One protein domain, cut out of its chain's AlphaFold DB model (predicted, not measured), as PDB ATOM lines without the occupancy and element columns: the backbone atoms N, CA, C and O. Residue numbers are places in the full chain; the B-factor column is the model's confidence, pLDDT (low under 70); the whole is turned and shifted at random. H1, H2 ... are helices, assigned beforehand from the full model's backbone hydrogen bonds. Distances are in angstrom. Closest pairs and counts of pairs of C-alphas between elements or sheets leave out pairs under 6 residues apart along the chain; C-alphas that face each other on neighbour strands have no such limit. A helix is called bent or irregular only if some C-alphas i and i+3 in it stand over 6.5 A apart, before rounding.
ATOM      1  N   TRP A   4     208.878 200.410  86.359       93.56
ATOM      2  CA  TRP A   4     209.646 201.477  85.707       93.56
ATOM      3  C   TRP A   4     208.748 202.556  85.092       93.56
ATOM      4  O   TRP A   4     208.965 203.741  85.328       93.56
ATOM      5  N   GLU A   5     207.689 202.164  84.377       93.06
ATOM      6  CA  GLU A   5     206.707 203.108  83.816       93.06
ATOM      7  C   GLU A   5     206.032 203.948  84.909       93.06
ATOM      8  O   GLU A   5     205.799 205.145  84.725       93.06
ATOM      9  N   TYR A   6     205.764 203.347  86.074       92.06
ATOM     10  CA  TYR A   6     205.194 204.068  87.211       92.06
ATOM     11  C   TYR A   6     206.123 205.175  87.733       92.06
ATOM     12  O   TYR A   6     205.627 206.204  88.186       92.06
ATOM     13  N   GLN A   7     207.452 205.035  87.632       90.69
ATOM     14  CA  GLN A   7     208.386 206.075  88.090       90.69
ATOM     15  C   GLN A   7     208.231 207.389  87.319       90.69
ATOM     16  O   GLN A   7     208.399 208.462  87.900       90.69
ATOM     17  N   THR A   8     207.862 207.325  86.038       91.56
ATOM     18  CA  THR A   8     207.570 208.517  85.233       91.56
ATOM     19  C   THR A   8     206.348 209.256  85.780       91.56
ATOM     20  O   THR A   8     206.397 210.471  85.968       91.56
ATOM     21  N   ILE A   9     205.283 208.522  86.118       87.56
ATOM     22  CA  ILE A   9     204.051 209.078  86.703       87.56
ATOM     23  C   ILE A   9     204.309 209.590  88.128       87.56
ATOM     24  O   ILE A   9     203.849 210.663  88.505       87.56
ATOM     25  N   ARG A  10     205.092 208.859  88.926       87.44
ATOM     26  CA  ARG A  10     205.382 209.185  90.329       87.44
ATOM     27  C   ARG A  10     205.968 210.586  90.512       87.44
ATOM     28  O   ARG A  10     205.684 211.226  91.518       87.44
ATOM     29  N   SER A  21     193.378 210.145 101.439       84.19
ATOM     30  CA  SER A  21     192.096 209.588 100.998       84.19
ATOM     31  C   SER A  21     190.957 210.086 101.899       84.19
ATOM     32  O   SER A  21     190.961 209.764 103.090       84.19
ATOM     33  N   PRO A  22     189.968 210.843 101.375       86.75
ATOM     34  CA  PRO A  22     188.840 211.306 102.180       86.75
ATOM     35  C   PRO A  22     188.074 210.132 102.791       86.75
ATOM     36  O   PRO A  22     187.803 210.132 103.984       86.75
ATOM     37  N   GLY A  23     187.834 209.073 102.010       87.44
ATOM     38  CA  GLY A  23     187.124 207.887 102.490       87.44
ATOM     39  C   GLY A  23     187.846 207.181 103.640       87.44
ATOM     40  O   GLY A  23     187.227 206.849 104.645       87.44
ATOM     41  N   PHE A  24     189.168 206.992 103.545       88.94
ATOM     42  CA  PHE A  24     189.908 206.332 104.626       88.94
ATOM     43  C   PHE A  24     190.106 207.245 105.847       88.94
ATOM     44  O   PHE A  24     190.143 206.760 106.979       88.94
ATOM     45  N   ARG A  25     190.189 208.567 105.643       90.69
ATOM     46  CA  ARG A  25     190.147 209.543 106.740       90.69
ATOM     47  C   ARG A  25     188.836 209.448 107.511       90.69
ATOM     48  O   ARG A  25     188.881 209.388 108.735       90.69
ATOM     49  N   GLU A  26     187.710 209.340 106.813       93.31
ATOM     50  CA  GLU A  26     186.409 209.146 107.451       93.31
ATOM     51  C   GLU A  26     186.342 207.832 108.231       93.31
ATOM     52  O   GLU A  26     185.969 207.856 109.399       93.31
ATOM     53  N   VAL A  27     186.816 206.715 107.665       93.44
ATOM     54  CA  VAL A  27     186.933 205.435 108.393       93.44
ATOM     55  C   VAL A  27     187.704 205.613 109.703       93.44
ATOM     56  O   VAL A  27     187.216 205.227 110.765       93.44
ATOM     57  N   ARG A  28     188.882 206.250 109.663       92.75
ATOM     58  CA  ARG A  28     189.693 206.503 110.868       92.75
ATOM     59  C   ARG A  28     189.011 207.433 111.869       92.75
ATOM     60  O   ARG A  28     189.273 207.307 113.059       92.75
ATOM     61  N   ARG A  29     188.182 208.362 111.395       94.94
ATOM     62  CA  ARG A  29     187.455 209.327 112.223       94.94
ATOM     63  C   ARG A  29     186.282 208.681 112.960       94.94
ATOM     64  O   ARG A  29     186.068 208.999 114.122       94.94
ATOM     65  N   VAL A  30     185.525 207.807 112.295       95.81
ATOM     66  CA  VAL A  30     184.268 207.256 112.841       95.81
ATOM     67  C   VAL A  30     184.438 205.930 113.577       95.81
ATOM     68  O   VAL A  30     183.632 205.623 114.448       95.81
ATOM     69  N   THR A  31     185.474 205.146 113.255       96.94
ATOM     70  CA  THR A  31     185.630 203.797 113.825       96.94
ATOM     71  C   THR A  31     185.914 203.807 115.336       96.94
ATOM     72  O   THR A  31     185.250 203.051 116.041       96.94
ATOM     73  N   PRO A  32     186.825 204.640 115.884       96.38
ATOM     74  CA  PRO A  32     187.075 204.635 117.329       96.38
ATOM     75  C   PRO A  32     185.856 205.055 118.175       96.38
ATOM     76  O   PRO A  32     185.494 204.288 119.066       96.38
ATOM     77  N   PRO A  33     185.136 206.157 117.863       97.69
ATOM     78  CA  PRO A  33     183.923 206.521 118.604       97.69
ATOM     79  C   PRO A  33     182.819 205.459 118.550       97.69
ATOM     80  O   PRO A  33     182.049 205.321 119.494       97.69
ATOM     81  N   LEU A  34     182.734 204.691 117.458       96.81
ATOM     82  CA  LEU A  34     181.805 203.564 117.362       96.81
ATOM     83  C   LEU A  34     182.144 202.463 118.380       96.81
ATOM     84  O   LEU A  34     181.237 201.898 118.986       96.81
ATOM     85  N   GLY A  35     183.434 202.191 118.599       96.88
ATOM     86  CA  GLY A  35     183.895 201.258 119.628       96.88
ATOM     87  C   GLY A  35     183.583 201.754 121.037       96.88
ATOM     88  O   GLY A  35     183.037 201.004 121.837       96.88
ATOM     89  N   GLU A  36     183.839 203.034 121.313       97.44
ATOM     90  CA  GLU A  36     183.515 203.659 122.604       97.44
ATOM     91  C   GLU A  36     182.009 203.600 122.905       97.44
ATOM     92  O   GLU A  36     181.603 203.239 124.009       97.44
ATOM     93  N   ALA A  37     181.166 203.910 121.916       98.00
ATOM     94  CA  ALA A  37     179.714 203.826 122.059       98.00
ATOM     95  C   ALA A  37     179.241 202.383 122.294       98.00
ATOM     96  O   ALA A  37     178.329 202.147 123.086       98.00
ATOM     97  N   PHE A  38     179.873 201.413 121.633       98.12
ATOM     98  CA  PHE A  38     179.584 200.000 121.840       98.12
ATOM     99  C   PHE A  38     179.987 199.526 123.245       98.12
ATOM    100  O   PHE A  38     179.192 198.873 123.916       98.12
ATOM    101  N   GLU A  39     181.165 199.912 123.736       97.44
ATOM    102  CA  GLU A  39     181.603 199.613 125.106       97.44
ATOM    103  C   GLU A  39     180.651 200.215 126.153       97.44
ATOM    104  O   GLU A  39     180.301 199.553 127.131       97.44
ATOM    105  N   GLN A  40     180.158 201.436 125.926       98.00
ATOM    106  CA  GLN A  40     179.134 202.048 126.778       98.00
ATOM    107  C   GLN A  40     177.807 201.281 126.740       98.00
ATOM    108  O   GLN A  40     177.167 201.132 127.779       98.00
ATOM    109  N   ALA A  41     177.393 200.779 125.572       98.06
ATOM    110  CA  ALA A  41     176.175 199.983 125.437       98.06
ATOM    111  C   ALA A  41     176.280 198.640 126.180       98.06
ATOM    112  O   ALA A  41     175.333 198.251 126.863       98.06
ATOM    113  N   ILE A  42     177.441 197.976 126.109       97.88
ATOM    114  CA  ILE A  42     177.753 196.773 126.896       97.88
ATOM    115  C   ILE A  42     177.645 197.069 128.395       97.88
ATOM    116  O   ILE A  42     176.896 196.403 129.108       97.88
ATOM    117  N   ALA A  43     178.338 198.110 128.863       97.50
ATOM    118  CA  ALA A  43     178.342 198.479 130.275       97.50
ATOM    119  C   ALA A  43     176.942 198.873 130.775       97.50
ATOM    120  O   ALA A  43     176.548 198.507 131.881       97.50
ATOM    121  N   GLY A  44     176.160 199.580 129.953       97.88
ATOM    122  CA  GLY A  44     174.777 199.948 130.259       97.88
ATOM    123  C   GLY A  44     173.824 198.751 130.354       97.88
ATOM    124  O   GLY A  44     172.824 198.833 131.064       97.88
ATOM    125  N   ALA A  45     174.146 197.639 129.688       97.06
ATOM    126  CA  ALA A  45     173.434 196.369 129.819       97.06
ATOM    127  C   ALA A  45     173.905 195.529 131.023       97.06
ATOM    128  O   ALA A  45     173.331 194.474 131.278       97.06
ATOM    129  N   GLY A  46     174.917 195.989 131.770       97.50
ATOM    130  CA  GLY A  46     175.485 195.261 132.905       97.50
ATOM    131  C   GLY A  46     176.327 194.049 132.505       97.50
ATOM    132  O   GLY A  46     176.459 193.135 133.310       97.50
ATOM    133  N   LEU A  47     176.859 194.043 131.279       97.50
ATOM    134  CA  LEU A  47     177.679 192.965 130.730       97.50
ATOM    135  C   LEU A  47     179.148 193.383 130.646       97.50
ATOM    136  O   LEU A  47     179.472 194.573 130.603       97.50
ATOM    137  N   ASP A  48     180.030 192.403 130.511       96.31
ATOM    138  CA  ASP A  48     181.359 192.565 129.937       96.31
ATOM    139  C   ASP A  48     181.456 192.033 128.490       96.31
ATOM    140  O   ASP A  48     180.508 191.511 127.898       96.31
ATOM    141  N   MET A  49     182.636 192.198 127.882       96.06
ATOM    142  CA  MET A  49     182.879 191.819 126.487       96.06
ATOM    143  C   MET A  49     182.742 190.308 126.234       96.06
ATOM    144  O   MET A  49     182.411 189.920 125.118       96.06
ATOM    145  N   VAL A  50     183.033 189.457 127.221       97.62
ATOM    146  CA  VAL A  50     182.901 187.993 127.123       97.62
ATOM    147  C   VAL A  50     181.450 187.586 127.328       97.62
ATOM    148  O   VAL A  50     180.939 186.748 126.585       97.62
ATOM    149  N   GLU A  51     180.770 188.198 128.293       97.56
ATOM    150  CA  GLU A  51     179.370 187.925 128.607       97.56
ATOM    151  C   GLU A  51     178.446 188.204 127.424       97.56
ATOM    152  O   GLU A  51     177.537 187.416 127.185       97.56
ATOM    153  N   VAL A  52     178.727 189.228 126.610       97.38
ATOM    154  CA  VAL A  52     177.996 189.481 125.351       97.38
ATOM    155  C   VAL A  52     178.009 188.278 124.403       97.38
ATOM    156  O   VAL A  52     177.039 188.053 123.683       97.38
ATOM    157  N   TYR A  53     179.084 187.487 124.394       97.88
ATOM    158  CA  TYR A  53     179.170 186.276 123.574       97.88
ATOM    159  C   TYR A  53     178.532 185.066 124.249       97.88
ATOM    160  O   TYR A  53     177.836 184.293 123.594       97.88
ATOM    161  N   VAL A  54     178.764 184.897 125.553       97.19
ATOM    162  CA  VAL A  54     178.240 183.759 126.326       97.19
ATOM    163  C   VAL A  54     176.715 183.827 126.440       97.19
ATOM    164  O   VAL A  54     176.043 182.812 126.294       97.19
ATOM    165  N   GLN A  55     176.174 185.029 126.636       96.50
ATOM    166  CA  GLN A  55     174.743 185.330 126.759       96.50
ATOM    167  C   GLN A  55     174.176 185.889 125.440       96.50
ATOM    168  O   GLN A  55     173.291 186.747 125.414       96.50
ATOM    169  N   GLY A  56     174.733 185.450 124.304       93.94
ATOM    170  CA  GLY A  56     174.426 186.033 122.998       93.94
ATOM    171  C   GLY A  56     172.965 185.873 122.564       93.94
ATOM    172  O   GLY A  56     172.497 186.652 121.739       93.94
ATOM    173  N   ARG A  57     172.219 184.903 123.114       94.88
ATOM    174  CA  ARG A  57     170.787 184.729 122.803       94.88
ATOM    175  C   ARG A  57     169.926 185.752 123.536       94.88
ATOM    176  O   ARG A  57     168.974 186.271 122.966       94.88
ATOM    177  N   GLU A  58     170.271 186.042 124.784       97.19
ATOM    178  CA  GLU A  58     169.604 187.015 125.645       97.19
ATOM    179  C   GLU A  58     169.904 188.452 125.194       97.19
ATOM    180  O   GLU A  58     169.056 189.337 125.309       97.19
ATOM    181  N   HIS A  59     171.088 188.665 124.615       97.06
ATOM    182  CA  HIS A  59     171.583 189.965 124.167       97.06
ATOM    183  C   HIS A  59     171.876 190.005 122.661       97.06
ATOM    184  O   HIS A  59     172.883 190.567 122.226       97.06
ATOM    185  N   GLU A  60     170.970 189.447 121.852       97.69
ATOM    186  CA  GLU A  60     171.162 189.228 120.409       97.69
ATOM    187  C   GLU A  60     171.645 190.475 119.652       97.69
ATOM    188  O   GLU A  60     172.580 190.392 118.859       97.69
ATOM    189  N   GLN A  61     171.060 191.647 119.911       98.06
ATOM    190  CA  GLN A  61     171.450 192.882 119.220       98.06
ATOM    191  C   GLN A  61     172.888 193.313 119.543       98.06
ATOM    192  O   GLN A  61     173.613 193.751 118.650       98.06
ATOM    193  N   LEU A  62     173.311 193.177 120.805       98.19
ATOM    194  CA  LEU A  62     174.678 193.502 121.218       98.19
ATOM    195  C   LEU A  62     175.667 192.483 120.655       98.19
ATOM    196  O   LEU A  62     176.724 192.876 120.170       98.19
ATOM    197  N   TYR A  63     175.299 191.202 120.649       98.50
ATOM    198  CA  TYR A  63     176.090 190.141 120.034       98.50
ATOM    199  C   TYR A  63     176.283 190.372 118.526       98.50
ATOM    200  O   TYR A  63     177.414 190.389 118.040       98.50
ATOM    201  N   GLN A  64     175.204 190.625 117.780       98.50
ATOM    202  CA  GLN A  64     175.280 190.885 116.338       98.50
ATOM    203  C   GLN A  64     176.111 192.134 116.027       98.50
ATOM    204  O   GLN A  64     176.883 192.142 115.067       98.50
ATOM    205  N   LEU A  65     175.989 193.182 116.848       98.31
ATOM    206  CA  LEU A  65     176.820 194.373 116.712       98.31
ATOM    207  C   LEU A  65     178.298 194.058 116.993       98.31
ATOM    208  O   LEU A  65     179.154 194.503 116.231       98.31
ATOM    209  N   ALA A  66     178.605 193.254 118.014       98.44
ATOM    210  CA  ALA A  66     179.966 192.801 118.304       98.44
ATOM    211  C   ALA A  66     180.596 192.088 117.094       98.44
ATOM    212  O   ALA A  66     181.718 192.415 116.695       98.44
ATOM    213  N   GLU A  67     179.849 191.171 116.467       98.62
ATOM    214  CA  GLU A  67     180.289 190.456 115.265       98.62
ATOM    215  C   GLU A  67     180.491 191.403 114.079       98.62
ATOM    216  O   GLU A  67     181.523 191.341 113.410       98.62
ATOM    217  N   ALA A  68     179.568 192.343 113.855       98.50
ATOM    218  CA  ALA A  68     179.693 193.328 112.783       98.50
ATOM    219  C   ALA A  68     180.919 194.245 112.959       98.50
ATOM    220  O   ALA A  68     181.586 194.589 111.979       98.50
ATOM    221  N   LEU A  69     181.249 194.632 114.197       98.44
ATOM    222  CA  LEU A  69     182.433 195.441 114.502       98.44
ATOM    223  C   LEU A  69     183.733 194.665 114.273       98.44
ATOM    224  O   LEU A  69     184.689 195.211 113.721       98.44
ATOM    225  N   VAL A  70     183.774 193.385 114.640       98.38
ATOM    226  CA  VAL A  70     184.933 192.526 114.355       98.38
ATOM    227  C   VAL A  70     185.111 192.346 112.853       98.38
ATOM    228  O   VAL A  70     186.218 192.511 112.340       98.38
ATOM    229  N   GLU A  71     184.023 192.086 112.132       98.44
ATOM    230  CA  GLU A  71     184.038 191.943 110.679       98.44
ATOM    231  C   GLU A  71     184.474 193.250 109.986       98.44
ATOM    232  O   GLU A  71     185.178 193.235 108.973       98.44
ATOM    233  N   TRP A  72     184.099 194.412 110.533       97.81
ATOM    234  CA  TRP A  72     184.600 195.711 110.081       97.81
ATOM    235  C   TRP A  72     186.122 195.825 110.236       97.81
ATOM    236  O   TRP A  72     186.813 196.196 109.283       97.81
ATOM    237  N   ASP A  73     186.658 195.471 111.405       97.25
ATOM    238  CA  ASP A  73     188.097 195.530 111.691       97.25
ATOM    239  C   ASP A  73     188.895 194.549 110.810       97.25
ATOM    240  O   ASP A  73     189.942 194.896 110.248       97.25
ATOM    241  N   GLU A  74     188.354 193.346 110.584       97.31
ATOM    242  CA  GLU A  74     188.902 192.364 109.644       97.31
ATOM    243  C   GLU A  74     188.963 192.937 108.221       97.31
ATOM    244  O   GLU A  74     190.009 192.884 107.565       97.31
ATOM    245  N   ARG A  75     187.875 193.550 107.737       96.88
ATOM    246  CA  ARG A  75     187.835 194.168 106.402       96.88
ATOM    247  C   ARG A  75     188.858 195.286 106.253       96.88
ATOM    248  O   ARG A  75     189.517 195.367 105.210       96.88
ATOM    249  N   VAL A  76     189.035 196.127 107.275       95.69
ATOM    250  CA  VAL A  76     190.070 197.169 107.245       95.69
ATOM    251  C   VAL A  76     191.466 196.546 107.221       95.69
ATOM    252  O   VAL A  76     192.320 196.989 106.447       95.69
ATOM    253  N   THR A  77     191.699 195.485 107.988       95.81
ATOM    254  CA  THR A  77     192.969 194.749 107.984       95.81
ATOM    255  C   THR A  77     193.261 194.138 106.611       95.81
ATOM    256  O   THR A  77     194.348 194.335 106.060       95.81
ATOM    257  N   MET A  78     192.274 193.496 105.982       96.62
ATOM    258  CA  MET A  78     192.399 192.952 104.625       96.62
ATOM    259  C   MET A  78     192.675 194.041 103.589       96.62
ATOM    260  O   MET A  78     193.497 193.851 102.686       96.62
ATOM    261  N   TRP A  79     192.044 195.209 103.731       94.94
ATOM    262  CA  TRP A  79     192.365 196.371 102.911       94.94
ATOM    263  C   TRP A  79     193.820 196.820 103.112       94.94
ATOM    264  O   TRP A  79     194.519 197.015 102.115       94.94
ATOM    265  N   ARG A  80     194.321 196.912 104.355       94.94
ATOM    266  CA  ARG A  80     195.718 197.298 104.650       94.94
ATOM    267  C   ARG A  80     196.719 196.321 104.041       94.94
ATOM    268  O   ARG A  80     197.686 196.759 103.421       94.94
ATOM    269  N   ILE A  81     196.459 195.016 104.146       96.06
ATOM    270  CA  ILE A  81     197.295 193.967 103.541       96.06
ATOM    271  C   ILE A  81     197.356 194.144 102.024       96.06
ATOM    272  O   ILE A  81     198.442 194.202 101.443       96.06
ATOM    273  N   ARG A  82     196.194 194.258 101.367       95.62
ATOM    274  CA  ARG A  82     196.117 194.442  99.911       95.62
ATOM    275  C   ARG A  82     196.808 195.732  99.484       95.62
ATOM    276  O   ARG A  82     197.582 195.716  98.528       95.62
ATOM    277  N   HIS A  83     196.576 196.825 100.209       93.19
ATOM    278  CA  HIS A  83     197.203 198.115  99.956       93.19
ATOM    279  C   HIS A  83     198.731 198.017 100.038       93.19
ATOM    280  O   HIS A  83     199.413 198.362  99.073       93.19
ATOM    281  N   TYR A  84     199.260 197.456 101.128       94.81
ATOM    282  CA  TYR A  84     200.692 197.230 101.304       94.81
ATOM    283  C   TYR A  84     201.284 196.395 100.164       94.81
ATOM    284  O   TYR A  84     202.279 196.794  99.562       94.81
ATOM    285  N   LYS A  85     200.653 195.270  99.803       96.31
ATOM    286  CA  LYS A  85     201.149 194.398  98.727       96.31
ATOM    287  C   LYS A  85     201.147 195.084  97.364       96.31
ATOM    288  O   LYS A  85     202.080 194.881  96.590       96.31
ATOM    289  N   VAL A  86     200.143 195.908  97.063       94.62
ATOM    290  CA  VAL A  86     200.129 196.709  95.831       94.62
ATOM    291  C   VAL A  86     201.265 197.728  95.837       94.62
ATOM    292  O   VAL A  86     201.995 197.801  94.852       94.62
ATOM    293  N   VAL A  87     201.457 198.469  96.932       93.25
ATOM    294  CA  VAL A  87     202.542 199.455  97.055       93.25
ATOM    295  C   VAL A  87     203.904 198.778  96.900       93.25
ATOM    296  O   VAL A  87     204.671 199.159  96.016       93.25
ATOM    297  N   ALA A  88     204.169 197.719  97.668       95.25
ATOM    298  CA  ALA A  88     205.426 196.978  97.618       95.25
ATOM    299  C   ALA A  88     205.718 196.413  96.217       95.25
ATOM    300  O   ALA A  88     206.844 196.496  95.739       95.25
ATOM    301  N   ARG A  89     204.696 195.909  95.509       95.62
ATOM    302  CA  ARG A  89     204.840 195.400  94.134       95.62
ATOM    303  C   ARG A  89     205.189 196.490  93.115       95.62
ATOM    304  O   ARG A  89     205.791 196.180  92.091       95.62
ATOM    305  N   ILE A  90     204.770 197.736  93.345       93.88
ATOM    306  CA  ILE A  90     204.947 198.838  92.388       93.88
ATOM    307  C   ILE A  90     206.216 199.650  92.668       93.88
ATOM    308  O   ILE A  90     206.898 200.025  91.716       93.88
ATOM    309  N   ILE A  91     206.541 199.924  93.936       93.56
ATOM    310  CA  ILE A  91     207.681 200.783  94.306       93.56
ATOM    311  C   ILE A  91     208.722 200.126  95.223       93.56
ATOM    312  O   ILE A  91     209.757 200.741  95.455       93.56
ATOM    313  N   GLY A  92     208.492 198.905  95.711       95.00
ATOM    314  CA  GLY A  92     209.321 198.256  96.736       95.00
ATOM    315  C   GLY A  92     208.820 198.509  98.164       95.00
ATOM    316  O   GLY A  92     208.001 199.397  98.400       95.00
ATOM    317  N   ASP A  93     209.279 197.704  99.122       95.19
ATOM    318  CA  ASP A  93     208.905 197.779 100.546       95.19
ATOM    319  C   ASP A  93     209.921 198.537 101.420       95.19
ATOM    320  O   ASP A  93     209.555 199.074 102.463       95.19
ATOM    321  N   GLN A  94     211.168 198.662 100.962       94.62
ATOM    322  CA  GLN A  94     212.248 199.404 101.627       94.62
ATOM    323  C   GLN A  94     212.449 200.825 101.073       94.62
ATOM    324  O   GLN A  94     213.546 201.380 101.117       94.62
ATOM    325  N   VAL A  95     211.396 201.431 100.521       94.06
ATOM    326  CA  VAL A  95     211.452 202.783  99.948       94.06
ATOM    327  C   VAL A  95     210.609 203.775 100.735       94.06
ATOM    328  O   VAL A  95     209.743 203.417 101.536       94.06
ATOM    329  N   VAL A  96     210.841 205.056 100.464       91.88
ATOM    330  CA  VAL A  96     210.057 206.161 101.010       91.88
ATOM    331  C   VAL A  96     208.962 206.556 100.018       91.88
ATOM    332  O   VAL A  96     209.214 206.729  98.821       91.88
ATOM    333  N   GLY A  97     207.727 206.685 100.502       88.69
ATOM    334  CA  GLY A  97     206.581 207.159  99.732       88.69
ATOM    335  C   GLY A  97     206.714 208.623  99.298       88.69
ATOM    336  O   GLY A  97     207.628 209.338  99.695       88.69
ATOM    337  N   THR A  98     205.774 209.090  98.482       86.50
ATOM    338  CA  THR A  98     205.719 210.484  97.994       86.50
ATOM    339  C   THR A  98     205.595 211.518  99.121       86.50
ATOM    340  O   THR A  98     206.067 212.636  98.971       86.50
ATOM    341  N   GLN A  99     205.028 211.128 100.268       84.12
ATOM    342  CA  GLN A  99     204.866 211.956 101.473       84.12
ATOM    343  C   GLN A  99     205.957 211.746 102.537       84.12
ATOM    344  O   GLN A  99     205.754 212.028 103.715       84.12
ATOM    345  N   GLY A 100     207.102 211.163 102.178       86.94
ATOM    346  CA  GLY A 100     208.176 210.933 103.150       86.94
ATOM    347  C   GLY A 100     207.926 209.770 104.120       86.94
ATOM    348  O   GLY A 100     208.806 209.435 104.905       86.94
ATOM    349  N   THR A 101     206.765 209.108 104.064       88.38
ATOM    350  CA  THR A 101     206.470 207.932 104.895       88.38
ATOM    351  C   THR A 101     207.178 206.687 104.350       88.38
ATOM    352  O   THR A 101     206.935 206.322 103.195       88.38
ATOM    353  N   PRO A 102     208.012 205.994 105.145       93.38
ATOM    354  CA  PRO A 102     208.573 204.704 104.752       93.38
ATOM    355  C   PRO A 102     207.472 203.666 104.513       93.38
ATOM    356  O   PRO A 102     206.541 203.556 105.314       93.38
ATOM    357  N   VAL A 103     207.581 202.875 103.442       93.50
ATOM    358  CA  VAL A 103     206.579 201.844 103.107       93.50
ATOM    359  C   VAL A 103     206.453 200.787 104.215       93.50
ATOM    360  O   VAL A 103     205.354 200.293 104.462       93.50
ATOM    361  N   GLU A 104     207.521 200.521 104.970       93.44
ATOM    362  CA  GLU A 104     207.523 199.637 106.146       93.44
ATOM    363  C   GLU A 104     206.473 200.027 107.211       93.44
ATOM    364  O   GLU A 104     205.906 199.161 107.883       93.44
ATOM    365  N   VAL A 105     206.144 201.321 107.342       91.88
ATOM    366  CA  VAL A 105     205.090 201.792 108.261       91.88
ATOM    367  C   VAL A 105     203.736 201.184 107.894       91.88
ATOM    368  O   VAL A 105     202.972 200.811 108.783       91.88
ATOM    369  N   LEU A 106     203.444 201.020 106.599       91.19
ATOM    370  CA  LEU A 106     202.210 200.377 106.139       91.19
ATOM    371  C   LEU A 106     202.155 198.906 106.565       91.19
ATOM    372  O   LEU A 106     201.086 198.423 106.931       91.19
ATOM    373  N   GLY A 107     203.301 198.218 106.562       90.81
ATOM    374  CA  GLY A 107     203.419 196.847 107.058       90.81
ATOM    375  C   GLY A 107     203.091 196.748 108.548       90.81
ATOM    376  O   GLY A 107     202.285 195.912 108.946       90.81
ATOM    377  N   LYS A 108     203.623 197.662 109.369       92.75
ATOM    378  CA  LYS A 108     203.333 197.716 110.817       92.75
ATOM    379  C   LYS A 108     201.849 197.954 111.107       92.75
ATOM    380  O   LYS A 108     201.296 197.350 112.022       92.75
ATOM    381  N   MET A 109     201.187 198.779 110.297       91.88
ATOM    382  CA  MET A 109     199.759 199.082 110.448       91.88
ATOM    383  C   MET A 109     198.840 197.870 110.221       91.88
ATOM    384  O   MET A 109     197.681 197.920 110.629       91.88
ATOM    385  N   ILE A 110     199.310 196.783 109.599       94.56
ATOM    386  CA  ILE A 110     198.506 195.562 109.405       94.56
ATOM    387  C   ILE A 110     198.116 194.930 110.750       94.56
ATOM    388  O   ILE A 110     197.040 194.357 110.852       94.56
ATOM    389  N   HIS A 111     198.942 195.074 111.786       92.25
ATOM    390  CA  HIS A 111     198.703 194.462 113.098       92.25
ATOM    391  C   HIS A 111     197.848 195.318 114.043       92.25
ATOM    392  O   HIS A 111     197.630 194.937 115.191       92.25
ATOM    393  N   HIS A 112     197.401 196.495 113.600       94.44
ATOM    394  CA  HIS A 112     196.611 197.390 114.435       94.44
ATOM    395  C   HIS A 112     195.114 197.110 114.288       94.44
ATOM    396  O   HIS A 112     194.529 197.419 113.248       94.44
ATOM    397  N   ASN A 113     194.488 196.704 115.385       95.50
ATOM    398  CA  ASN A 113     193.044 196.505 115.493       95.50
ATOM    399  C   ASN A 113     192.364 197.766 116.036       95.50
ATOM    400  O   ASN A 113     192.875 198.388 116.967       95.50
ATOM    401  N   PHE A 114     191.224 198.153 115.470       96.56
ATOM    402  CA  PHE A 114     190.396 199.224 116.030       96.56
ATOM    403  C   PHE A 114     189.663 198.795 117.299       96.56
ATOM    404  O   PHE A 114     189.458 199.634 118.171       96.56
ATOM    405  N   PHE A 115     189.316 197.509 117.430       97.62
ATOM    406  CA  PHE A 115     188.559 196.999 118.577       97.62
ATOM    407  C   PHE A 115     189.325 195.900 119.333       97.62
ATOM    408  O   PHE A 115     188.900 194.743 119.379       97.62
ATOM    409  N   PRO A 116     190.483 196.211 119.946       97.00
ATOM    410  CA  PRO A 116     191.350 195.204 120.560       97.00
ATOM    411  C   PRO A 116     190.672 194.411 121.688       97.00
ATOM    412  O   PRO A 116     191.031 193.259 121.924       97.00
ATOM    413  N   ALA A 117     189.697 194.993 122.390       97.12
ATOM    414  CA  ALA A 117     188.944 194.294 123.427       97.12
ATOM    415  C   ALA A 117     188.062 193.158 122.862       97.12
ATOM    416  O   ALA A 117     188.044 192.080 123.449       97.12
ATOM    417  N   LEU A 118     187.447 193.333 121.683       97.75
ATOM    418  CA  LEU A 118     186.666 192.286 121.003       97.75
ATOM    419  C   LEU A 118     187.536 191.101 120.554       97.75
ATOM    420  O   LEU A 118     187.129 189.941 120.651       97.75
ATOM    421  N   TRP A 119     188.762 191.377 120.103       97.88
ATOM    422  CA  TRP A 119     189.735 190.333 119.770       97.88
ATOM    423  C   TRP A 119     190.249 189.605 121.018       97.88
ATOM    424  O   TRP A 119     190.383 188.384 121.008       97.88
ATOM    425  N   ARG A 120     190.490 190.327 122.123       97.94
ATOM    426  CA  ARG A 120     190.875 189.711 123.405       97.94
ATOM    427  C   ARG A 120     189.764 188.844 123.995       97.94
ATOM    428  O   ARG A 120     190.078 187.781 124.522       97.94
ATOM    429  N   ALA A 121     188.500 189.248 123.869       97.94
ATOM    430  CA  ALA A 121     187.364 188.457 124.339       97.94
ATOM    431  C   ALA A 121     187.331 187.062 123.691       97.94
ATOM    432  O   ALA A 121     187.106 186.074 124.378       97.94
ATOM    433  N   ARG A 122     187.682 186.940 122.403       97.81
ATOM    434  CA  ARG A 122     187.801 185.632 121.723       97.81
ATOM    435  C   ARG A 122     188.875 184.730 122.331       97.81
ATOM    436  O   ARG A 122     188.650 183.531 122.488       97.81
ATOM    437  N   ASN A 123     190.015 185.301 122.723       98.19
ATOM    438  CA  ASN A 123     191.050 184.547 123.434       98.19
ATOM    439  C   ASN A 123     190.529 184.046 124.789       98.19
ATOM    440  O   ASN A 123     190.780 182.901 125.153       98.19
ATOM    441  N   GLN A 124     189.783 184.889 125.510       98.31
ATOM    442  CA  GLN A 124     189.177 184.536 126.797       98.31
ATOM    443  C   GLN A 124     188.099 183.455 126.642       98.31
ATOM    444  O   GLN A 124     188.089 182.516 127.426       98.31
ATOM    445  N   LEU A 125     187.270 183.510 125.594       97.50
ATOM    446  CA  LEU A 125     186.299 182.456 125.275       97.50
ATOM    447  C   LEU A 125     186.981 181.105 125.029       97.50
ATOM    448  O   LEU A 125     186.534 180.087 125.543       97.50
ATOM    449  N   THR A 126     188.090 181.090 124.282       97.94
ATOM    450  CA  THR A 126     188.854 179.851 124.053       97.94
ATOM    451  C   THR A 126     189.495 179.328 125.338       97.94
ATOM    452  O   THR A 126     189.566 178.118 125.528       97.94
ATOM    453  N   ALA A 127     189.987 180.213 126.211       97.25
ATOM    454  CA  ALA A 127     190.531 179.812 127.507       97.25
ATOM    455  C   ALA A 127     189.441 179.198 128.398       97.25
ATOM    456  O   ALA A 127     189.606 178.077 128.864       97.25
ATOM    457  N   ARG A 128     188.297 179.877 128.520       95.25
ATOM    458  CA  ARG A 128     187.141 179.414 129.289       95.25
ATOM    459  C   ARG A 128     186.613 178.060 128.811       95.25
ATOM    460  O   ARG A 128     186.363 177.192 129.632       95.25
ATOM    461  N   ALA A 129     186.498 177.848 127.497       94.75
ATOM    462  CA  ALA A 129     186.050 176.562 126.955       94.75
ATOM    463  C   ALA A 129     186.967 175.398 127.379       94.75
ATOM    464  O   ALA A 129     186.488 174.319 127.702       94.75
ATOM    465  N   LYS A 130     188.288 175.627 127.436       94.56
ATOM    466  CA  LYS A 130     189.246 174.613 127.909       94.56
ATOM    467  C   LYS A 130     189.130 174.339 129.406       94.56
ATOM    468  O   LYS A 130     189.388 173.218 129.827       94.56
ATOM    469  N   GLU A 131     188.819 175.361 130.196       93.50
ATOM    470  CA  GLU A 131     188.593 175.224 131.638       93.50
ATOM    471  C   GLU A 131     187.330 174.390 131.903       93.50
ATOM    472  O   GLU A 131     187.384 173.441 132.677       93.50
ATOM    473  N   GLU A 132     186.237 174.661 131.181       90.69
ATOM    474  CA  GLU A 132     184.987 173.890 131.270       90.69
ATOM    475  C   GLU A 132     185.186 172.416 130.849       90.69
ATOM    476  O   GLU A 132     184.728 171.509 131.542       90.69
ATOM    477  N   GLU A 133     185.940 172.151 129.773       88.00
ATOM    478  CA  GLU A 133     186.305 170.783 129.360       88.00
ATOM    479  C   GLU A 133     187.141 170.043 130.422       88.00
ATOM    480  O   GLU A 133     186.956 168.843 130.634       88.00
ATOM    481  N   ALA A 134     188.070 170.734 131.090       85.06
ATOM    482  CA  ALA A 134     188.900 170.137 132.133       85.06
ATOM    483  C   ALA A 134     188.058 169.736 133.356       85.06
ATOM    484  O   ALA A 134     188.166 168.595 133.816       85.06
ATOM    485  N   ASP A 135     187.166 170.621 133.806       79.06
ATOM    486  CA  ASP A 135     186.258 170.369 134.928       79.06
ATOM    487  C   ASP A 135     185.324 169.172 134.659       79.06
ATOM    488  O   ASP A 135     185.075 168.361 135.555       79.06
ATOM    489  N   GLU A 136     184.847 168.993 133.421       74.62
ATOM    490  CA  GLU A 136     184.020 167.838 133.035       74.62
ATOM    491  C   GLU A 136     184.786 166.505 133.088       74.62
ATOM    492  O   GLU A 136     184.216 165.470 133.448       74.62
ATOM    493  N   THR A 137     186.083 166.510 132.761       71.75
ATOM    494  CA  THR A 137     186.922 165.298 132.795       71.75
ATOM    495  C   THR A 137     187.351 164.874 134.200       71.75
ATOM    496  O   THR A 137     187.701 163.708 134.401       71.75
ATOM    497  N   GLU A 138     187.296 165.779 135.179       61.81
ATOM    498  CA  GLU A 138     187.654 165.498 136.573       61.81
ATOM    499  C   GLU A 138     186.505 164.890 137.395       61.81
ATOM    500  O   GLU A 138     186.758 164.398 138.497       61.81
TER     501      GLU A 138
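This is residues 4 to 10 and 21 to 138 of the 144 residues of an uncharacterized protein of Actinobacteria bacterium 13_1_20CM_4_69_9 (UniProt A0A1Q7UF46). One long helix, H4, is the spine of a flat, loose model; H5 folds back along it, bent H2 and short H3 meet its beginning, and H6 slants away, residues 129 to 138 sticking out. There are 125 residues printed with six named helices, H1 to H6, all helix, radius of gyration of the C-alphas 19.8 A, spans 66 by 35 by 19 A.

Find C-alpha 4 at (209.646, 201.477, 85.707), beginning H1, residues 4 to 10. H2, 22 to 44, assigned as one helix by its hydrogen bonds, is bent: C-alphas 29 and 32 are 6.9 A apart; its arms are H2a, 22 to 29, and H2b, 32 to 44. Next come H3, 51 to 54; H4, 60 to 91, 46.4 A; H5, 103 to 111; H6, 116 to 137, 32.6 A, ending at (186.922, 165.298, 132.795).

Look at hub H4: its residues 77 to 88 alone touch H5, a hairpin at a shallow tilt of 20 degrees, closest C-alphas Thr 77 and Ile 110, 5.8 A. H4 only just touches H2b, H3 and H6, 3 pairs of C-alphas within 8 A each; H1 is close but not clearly touching, H2a apart. O i to N i+4 pairs are within hydrogen-bond range throughout H2a, H2b and H4, in 16 of 18 for H6, 1 of 3 for H1 and 2 of 5 for H5, whose i+3 counts are 4 of 4 and 6 of 6; H3 is too short.

Residues 11 to 20 are cut out, C-alphas 10 and 21 standing 17.0 A apart. The H4 to H5 link is long; residue 138 is under pLDDT 70.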